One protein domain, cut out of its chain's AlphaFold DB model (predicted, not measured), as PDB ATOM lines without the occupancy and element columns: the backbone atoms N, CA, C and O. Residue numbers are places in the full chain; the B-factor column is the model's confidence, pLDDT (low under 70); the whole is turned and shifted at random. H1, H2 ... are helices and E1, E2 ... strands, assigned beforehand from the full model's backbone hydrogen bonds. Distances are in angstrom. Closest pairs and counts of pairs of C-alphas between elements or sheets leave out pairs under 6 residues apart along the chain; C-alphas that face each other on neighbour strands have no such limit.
ATOM      1  N   ILE A   2      34.732 -58.267  42.777       91.06
ATOM      2  CA  ILE A   2      34.183 -57.781  44.050       91.06
ATOM      3  C   ILE A   2      33.088 -56.770  43.723       91.06
ATOM      4  O   ILE A   2      33.336 -55.829  42.974       91.06
ATOM      5  N   LYS A   3      31.878 -56.989  44.240       90.94
ATOM      6  CA  LYS A   3      30.731 -56.098  44.017       90.94
ATOM      7  C   LYS A   3      30.647 -55.064  45.133       90.94
ATOM      8  O   LYS A   3      30.954 -55.389  46.278       90.94
ATOM      9  N   ASP A   4      30.173 -53.869  44.795       89.69
ATOM     10  CA  ASP A   4      29.866 -52.860  45.801       89.69
ATOM     11  C   ASP A   4      28.667 -53.315  46.641       89.69
ATOM     12  O   ASP A   4      27.613 -53.673  46.114       89.69
ATOM     13  N   THR A   5      28.862 -53.335  47.955       88.88
ATOM     14  CA  THR A   5      27.842 -53.686  48.954       88.88
ATOM     15  C   THR A   5      27.603 -52.548  49.942       88.88
ATOM     16  O   THR A   5      26.976 -52.764  50.979       88.88
ATOM     17  N   GLN A   6      28.117 -51.346  49.644       84.19
ATOM     18  CA  GLN A   6      28.068 -50.165  50.512       84.19
ATOM     19  C   GLN A   6      28.733 -50.406  51.879       84.19
ATOM     20  O   GLN A   6      28.444 -49.750  52.877       84.19
ATOM     21  N   ARG A   7      29.645 -51.379  51.925       83.19
ATOM     22  CA  ARG A   7      30.466 -51.734  53.080       83.19
ATOM     23  C   ARG A   7      31.915 -51.825  52.640       83.19
ATOM     24  O   ARG A   7      32.205 -52.064  51.468       83.19
ATOM     25  N   GLN A   8      32.822 -51.645  53.593       81.56
ATOM     26  CA  GLN A   8      34.237 -51.868  53.345       81.56
ATOM     27  C   GLN A   8      34.465 -53.322  52.924       81.56
ATOM     28  O   GLN A   8      33.988 -54.262  53.566       81.56
ATOM     29  N   GLY A  37      48.134 -53.344  42.014       91.62
ATOM     30  CA  GLY A  37      49.298 -54.208  41.827       91.62
ATOM     31  C   GLY A  37      49.857 -54.722  43.152       91.62
ATOM     32  O   GLY A  37      49.299 -54.461  44.220       91.62
ATOM     33  N   LEU A  38      50.960 -55.464  43.065       92.00
ATOM     34  CA  LEU A  38      51.712 -55.961  44.215       92.00
ATOM     35  C   LEU A  38      53.063 -55.249  44.282       92.00
ATOM     36  O   LEU A  38      53.687 -55.032  43.243       92.00
ATOM     37  N   ASP A  39      53.508 -54.893  45.484       90.31
ATOM     38  CA  ASP A  39      54.893 -54.467  45.696       90.31
ATOM     39  C   ASP A  39      55.846 -55.668  45.837       90.31
ATOM     40  O   ASP A  39      55.435 -56.829  45.773       90.31
ATOM     41  N   SER A  40      57.137 -55.392  46.036       90.81
ATOM     42  CA  SER A  40      58.169 -56.422  46.209       90.81
ATOM     43  C   SER A  40      57.985 -57.285  47.463       90.81
ATOM     44  O   SER A  40      58.608 -58.336  47.565       90.81
ATOM     45  N   GLU A  41      57.143 -56.865  48.410       91.81
ATOM     46  CA  GLU A  41      56.782 -57.625  49.611       91.81
ATOM     47  C   GLU A  41      55.450 -58.378  49.433       91.81
ATOM     48  O   GLU A  41      54.962 -59.016  50.366       91.81
ATOM     49  N   GLY A  42      54.834 -58.311  48.248       89.62
ATOM     50  CA  GLY A  42      53.545 -58.939  47.967       89.62
ATOM     51  C   GLY A  42      52.346 -58.193  48.561       89.62
ATOM     52  O   GLY A  42      51.247 -58.755  48.617       89.62
ATOM     53  N   LYS A  43      52.513 -56.939  49.000       91.25
ATOM     54  CA  LYS A  43      51.412 -56.120  49.520       91.25
ATOM     55  C   LYS A  43      50.614 -55.499  48.384       91.25
ATOM     56  O   LYS A  43      51.165 -55.086  47.364       91.25
ATOM     57  N   ARG A  44      49.298 -55.401  48.573       92.88
ATOM     58  CA  ARG A  44      48.360 -54.905  47.561       92.88
ATOM     59  C   ARG A  44      48.314 -53.390  47.594       92.88
ATOM     60  O   ARG A  44      47.885 -52.803  48.588       92.88
ATOM     61  N   ARG A  45      48.712 -52.765  46.494       94.00
ATOM     62  CA  ARG A  45      48.824 -51.312  46.392       94.00
ATOM     63  C   ARG A  45      47.996 -50.754  45.255       94.00
ATOM     64  O   ARG A  45      47.882 -51.354  44.186       94.00
ATOM     65  N   VAL A  46      47.444 -49.576  45.510       94.25
ATOM     66  CA  VAL A  46      46.713 -48.775  44.533       94.25
ATOM     67  C   VAL A  46      47.700 -47.983  43.677       94.25
ATOM     68  O   VAL A  46      48.494 -47.201  44.203       94.25
ATOM     69  N   LEU A  47      47.610 -48.130  42.354       91.88
ATOM     70  CA  LEU A  47      48.319 -47.287  41.395       91.88
ATOM     71  C   LEU A  47      47.572 -45.966  41.221       91.88
ATOM     72  O   LEU A  47      46.554 -45.887  40.532       91.88
ATOM     73  N   SER A  48      48.086 -44.898  41.811       87.00
ATOM     74  CA  SER A  48      47.390 -43.609  41.845       87.00
ATOM     75  C   SER A  48      48.234 -42.506  41.226       87.00
ATOM     76  O   SER A  48      49.448 -42.477  41.407       87.00
ATOM     77  N   SER A  49      47.599 -41.581  40.507       86.69
ATOM     78  CA  SER A  49      48.250 -40.322  40.141       86.69
ATOM     79  C   SER A  49      48.179 -39.380  41.332       86.69
ATOM     80  O   SER A  49      47.090 -39.113  41.843       86.69
ATOM     81  N   ARG A  50      49.331 -38.909  41.815       87.62
ATOM     82  CA  ARG A  50      49.403 -38.074  43.016       87.62
ATOM     83  C   ARG A  50      50.158 -36.789  42.747       87.62
ATOM     84  O   ARG A  50      51.252 -36.804  42.190       87.62
ATOM     85  N   LYS A  51      49.615 -35.684  43.264       89.94
ATOM     86  CA  LYS A  51      50.245 -34.358  43.196       89.94
ATOM     87  C   LYS A  51      51.641 -34.355  43.825       89.94
ATOM     88  O   LYS A  51      52.568 -33.826  43.232       89.94
ATOM     89  N   VAL A  52      51.799 -34.985  44.994       91.75
ATOM     90  CA  VAL A  52      53.081 -35.047  45.727       91.75
ATOM     91  C   VAL A  52      54.149 -35.831  44.956       91.75
ATOM     92  O   VAL A  52      55.324 -35.502  45.045       91.75
ATOM     93  N   ALA A  53      53.743 -36.837  44.177       92.00
ATOM     94  CA  ALA A  53      54.647 -37.613  43.328       92.00
ATOM     95  C   ALA A  53      54.834 -37.004  41.926       92.00
ATOM     96  O   ALA A  53      55.608 -37.537  41.138       92.00
ATOM     97  N   ASN A  54      54.111 -35.923  41.605       92.25
ATOM     98  CA  ASN A  54      54.034 -35.323  40.273       92.25
ATOM     99  C   ASN A  54      53.806 -36.357  39.148       92.25
ATOM    100  O   ASN A  54      54.434 -36.296  38.093       92.25
ATOM    101  N   GLY A  55      52.938 -37.344  39.393       91.06
ATOM    102  CA  GLY A  55      52.710 -38.440  38.453       91.06
ATOM    103  C   GLY A  55      52.119 -39.704  39.084       91.06
ATOM    104  O   GLY A  55      51.716 -39.689  40.256       91.06
ATOM    105  N   PRO A  56      52.037 -40.801  38.306       89.94
ATOM    106  CA  PRO A  56      51.598 -42.099  38.798       89.94
ATOM    107  C   PRO A  56      52.602 -42.678  39.794       89.94
ATOM    108  O   PRO A  56      53.811 -42.652  39.578       89.94
ATOM    109  N   THR A  57      52.094 -43.240  40.886       90.62
ATOM    110  CA  THR A  57      52.914 -43.867  41.915       90.62
ATOM    111  C   THR A  57      52.222 -45.072  42.541       90.62
ATOM    112  O   THR A  57      51.000 -45.104  42.719       90.62
ATOM    113  N   PHE A  58      53.053 -46.051  42.889       89.19
ATOM    114  CA  PHE A  58      52.734 -47.182  43.756       89.19
ATOM    115  C   PHE A  58      53.116 -46.916  45.222       89.19
ATOM    116  O   PHE A  58      52.890 -47.766  46.071       89.19
ATOM    117  N   GLY A  59      53.737 -45.775  45.528       90.06
ATOM    118  CA  GLY A  59      54.270 -45.468  46.852       90.06
ATOM    119  C   GLY A  59      53.298 -44.721  47.761       90.06
ATOM    120  O   GLY A  59      52.219 -44.286  47.363       90.06
ATOM    121  N   ASP A  60      53.732 -44.504  49.001       92.94
ATOM    122  CA  ASP A  60      52.928 -43.863  50.049       92.94
ATOM    123  C   ASP A  60      53.055 -42.328  50.073       92.94
ATOM    124  O   ASP A  60      52.673 -41.663  51.037       92.94
ATOM    125  N   ALA A  61      53.570 -41.731  48.993       90.38
ATOM    126  CA  ALA A  61      53.744 -40.286  48.871       90.38
ATOM    127  C   ALA A  61      52.389 -39.563  48.965       90.38
ATOM    128  O   ALA A  61      51.569 -39.656  48.053       90.38
ATOM    129  N   GLY A  62      52.132 -38.853  50.065       86.62
ATOM    130  CA  GLY A  62      50.834 -38.216  50.323       86.62
ATOM    131  C   GLY A  62      49.758 -39.145  50.908       86.62
ATOM    132  O   GLY A  62      48.585 -38.790  50.859       86.62
ATOM    133  N   GLY A  63      50.132 -40.314  51.447       90.50
ATOM    134  CA  GLY A  63      49.248 -41.209  52.208       90.50
ATOM    135  C   GLY A  63      49.433 -42.695  51.884       90.50
ATOM    136  O   GLY A  63      49.902 -43.056  50.806       90.50
ATOM    137  N   THR A  64      49.031 -43.585  52.793       93.50
ATOM    138  CA  THR A  64      49.147 -45.041  52.604       93.50
ATOM    139  C   THR A  64      48.389 -45.519  51.362       93.50
ATOM    140  O   THR A  64      47.204 -45.244  51.220       93.50
ATOM    141  N   SER A  65      49.069 -46.248  50.477       93.62
ATOM    142  CA  SER A  65      48.569 -46.824  49.213       93.62
ATOM    143  C   SER A  65      47.998 -48.242  49.347       93.62
ATOM    144  O   SER A  65      47.536 -48.811  48.358       93.62
ATOM    145  N   LEU A  66      48.040 -48.817  50.550       93.19
ATOM    146  CA  LEU A  66      47.519 -50.150  50.844       93.19
ATOM    147  C   LEU A  66      45.990 -50.169  50.881       93.19
ATOM    148  O   LEU A  66      45.357 -49.240  51.391       93.19
ATOM    149  N   ILE A  67      45.417 -51.265  50.387       91.38
ATOM    150  CA  ILE A  67      43.968 -51.509  50.428       91.38
ATOM    151  C   ILE A  67      43.531 -52.386  51.605       91.38
ATOM    152  O   ILE A  67      42.347 -52.426  51.902       91.38
ATOM    153  N   ASP A  68      44.465 -53.067  52.267       88.19
ATOM    154  CA  ASP A  68      44.224 -54.028  53.349       88.19
ATOM    155  C   ASP A  68      44.680 -53.517  54.728       88.19
ATOM    156  O   ASP A  68      44.947 -54.303  55.632       88.19
ATOM    157  N   GLY A  69      44.746 -52.191  54.900       87.56
ATOM    158  CA  GLY A  69      45.100 -51.529  56.162       87.56
ATOM    159  C   GLY A  69      44.043 -50.538  56.664       87.56
ATOM    160  O   GLY A  69      42.864 -50.650  56.361       87.56
ATOM    161  N   GLU A  70      44.485 -49.520  57.404       88.75
ATOM    162  CA  GLU A  70      43.608 -48.510  58.036       88.75
ATOM    163  C   GLU A  70      43.601 -47.146  57.316       88.75
ATOM    164  O   GLU A  70      43.001 -46.170  57.784       88.75
ATOM    165  N   GLY A  71      44.306 -47.055  56.186       89.75
ATOM    166  CA  GLY A  71      44.450 -45.830  55.400       89.75
ATOM    167  C   GLY A  71      43.219 -45.486  54.556       89.75
ATOM    168  O   GLY A  71      42.258 -46.251  54.464       89.75
ATOM    169  N   THR A  72      43.271 -44.330  53.890       89.75
ATOM    170  CA  THR A  72      42.166 -43.798  53.073       89.75
ATOM    171  C   THR A  72      41.685 -44.786  52.015       89.75
ATOM    172  O   THR A  72      40.486 -45.035  51.923       89.75
ATOM    173  N   TYR A  73      42.597 -45.393  51.247       91.31
ATOM    174  CA  TYR A  73      42.211 -46.339  50.196       91.31
ATOM    175  C   TYR A  73      41.523 -47.583  50.754       91.31
ATOM    176  O   TYR A  73      40.518 -48.010  50.195       91.31
ATOM    177  N   ALA A  74      42.000 -48.121  51.875       92.00
ATOM    178  CA  ALA A  74      41.381 -49.281  52.503       92.00
ATOM    179  C   ALA A  74      39.944 -48.998  52.973       92.00
ATOM    180  O   ALA A  74      39.047 -49.804  52.744       92.00
ATOM    181  N   LYS A  75      39.698 -47.821  53.564       90.62
ATOM    182  CA  LYS A  75      38.363 -47.405  54.038       90.62
ATOM    183  C   LYS A  75      37.401 -47.059  52.898       90.62
ATOM    184  O   LYS A  75      36.195 -47.310  52.988       90.62
ATOM    185  N   ALA A  76      37.941 -46.494  51.823       90.81
ATOM    186  CA  ALA A  76      37.180 -46.060  50.662       90.81
ATOM    187  C   ALA A  76      36.910 -47.184  49.651       90.81
ATOM    188  O   ALA A  76      36.113 -46.982  48.745       90.81
ATOM    189  N   PHE A  77      37.559 -48.347  49.753       92.69
ATOM    190  CA  PHE A  77      37.438 -49.412  48.757       92.69
ATOM    191  C   PHE A  77      36.040 -50.054  48.755       92.69
ATOM    192  O   PHE A  77      35.531 -50.473  49.801       92.69
ATOM    193  N   ARG A  78      35.414 -50.130  47.569       92.56
ATOM    194  CA  ARG A  78      34.031 -50.609  47.391       92.56
ATOM    195  C   ARG A  78      33.902 -51.810  46.467       92.56
ATOM    196  O   ARG A  78      33.157 -52.735  46.774       92.56
ATOM    197  N   ALA A  79      34.592 -51.810  45.332       93.44
ATOM    198  CA  ALA A  79      34.406 -52.843  44.317       93.44
ATOM    199  C   ALA A  79      35.640 -53.028  43.444       93.44
ATOM    200  O   ALA A  79      36.467 -52.127  43.325       93.44
ATOM    201  N   ALA A  80      35.728 -54.182  42.782       94.69
ATOM    202  CA  ALA A  80      36.778 -54.460  41.816       94.69
ATOM    203  C   ALA A  80      36.276 -55.245  40.605       94.69
ATOM    204  O   ALA A  80      35.527 -56.222  40.746       94.69
ATOM    205  N   LYS A  81      36.748 -54.853  39.419       94.06
ATOM    206  CA  LYS A  81      36.390 -55.448  38.128       94.06
ATOM    207  C   LYS A  81      37.641 -55.758  37.308       94.06
ATOM    208  O   LYS A  81      38.566 -54.957  37.258       94.06
ATOM    209  N   ARG A  82      37.611 -56.890  36.607       94.31
ATOM    210  CA  ARG A  82      38.539 -57.203  35.518       94.31
ATOM    211  C   ARG A  82      37.850 -56.945  34.181       94.31
ATOM    212  O   ARG A  82      36.656 -57.247  34.068       94.31
ATOM    213  N   LEU A  83      38.574 -56.347  33.238       87.56
ATOM    214  CA  LEU A  83      38.131 -56.155  31.856       87.56
ATOM    215  C   LEU A  83      38.540 -57.343  30.988       87.56
ATOM    216  O   LEU A  83      39.622 -57.908  31.260       87.56
TER     217      LEU A  83
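What this domain is: This is residues 2 to 8 and 37 to 83 of the 83 residues of an uncharacterized protein of Amycolatopsis lurida NRRL 2430 (UniProt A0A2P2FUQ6). There is little regular structure: a strand hairpin, E1 and E2, makes one end, and the short helix H1 leads into strand E3 at the other, with residues 2 to 8 beside E3. Loops fill much of the rest. The printed part has 54 residues, with order E1, E2, H1, E3 and class mixed; the named elements hold only 20. It is only just compact, close to loose, radius of gyration of the C-alphas 11.8 A, spanning 33 by 22 by 20 A.

How they stand to each other: E1, residues 44 to 50, and E2, residues 55 to 57, form an antiparallel hairpin at 168 degrees; N 57 and O 48 are within hydrogen-bond range, 2.8 A. Residues 37 to 38 pair antiparallel with residues 44 to 45 of E1. The closest C-alphas of E1 and H1, residues 72 to 76, are those of Val 46 and Tyr 73, 7.6 A. H1 has its O i to N i+4 pair within hydrogen-bond range. E3, residues 77 to 81, pairs with no named strand, is apart from E1 and E2, and meets H1 only through their link.

Where its parts are: E1 runs 17.5 A from C-alpha 44 at (48.360, -54.905, 47.561), E2 6.4 A, H1 6.0 A, and E3 12.3 A to C-alpha 81 at (36.390, -55.448, 38.128).

The domain as a whole: The C-alphas farthest apart, of Thr 5 and Asn 54, are 33.1 A apart. Residues 9 to 36 are not printed; C-alphas 8 and 37 are 19.1 A apart. The link E2 to H1 is long. No printed residue is under 70 in pLDDT.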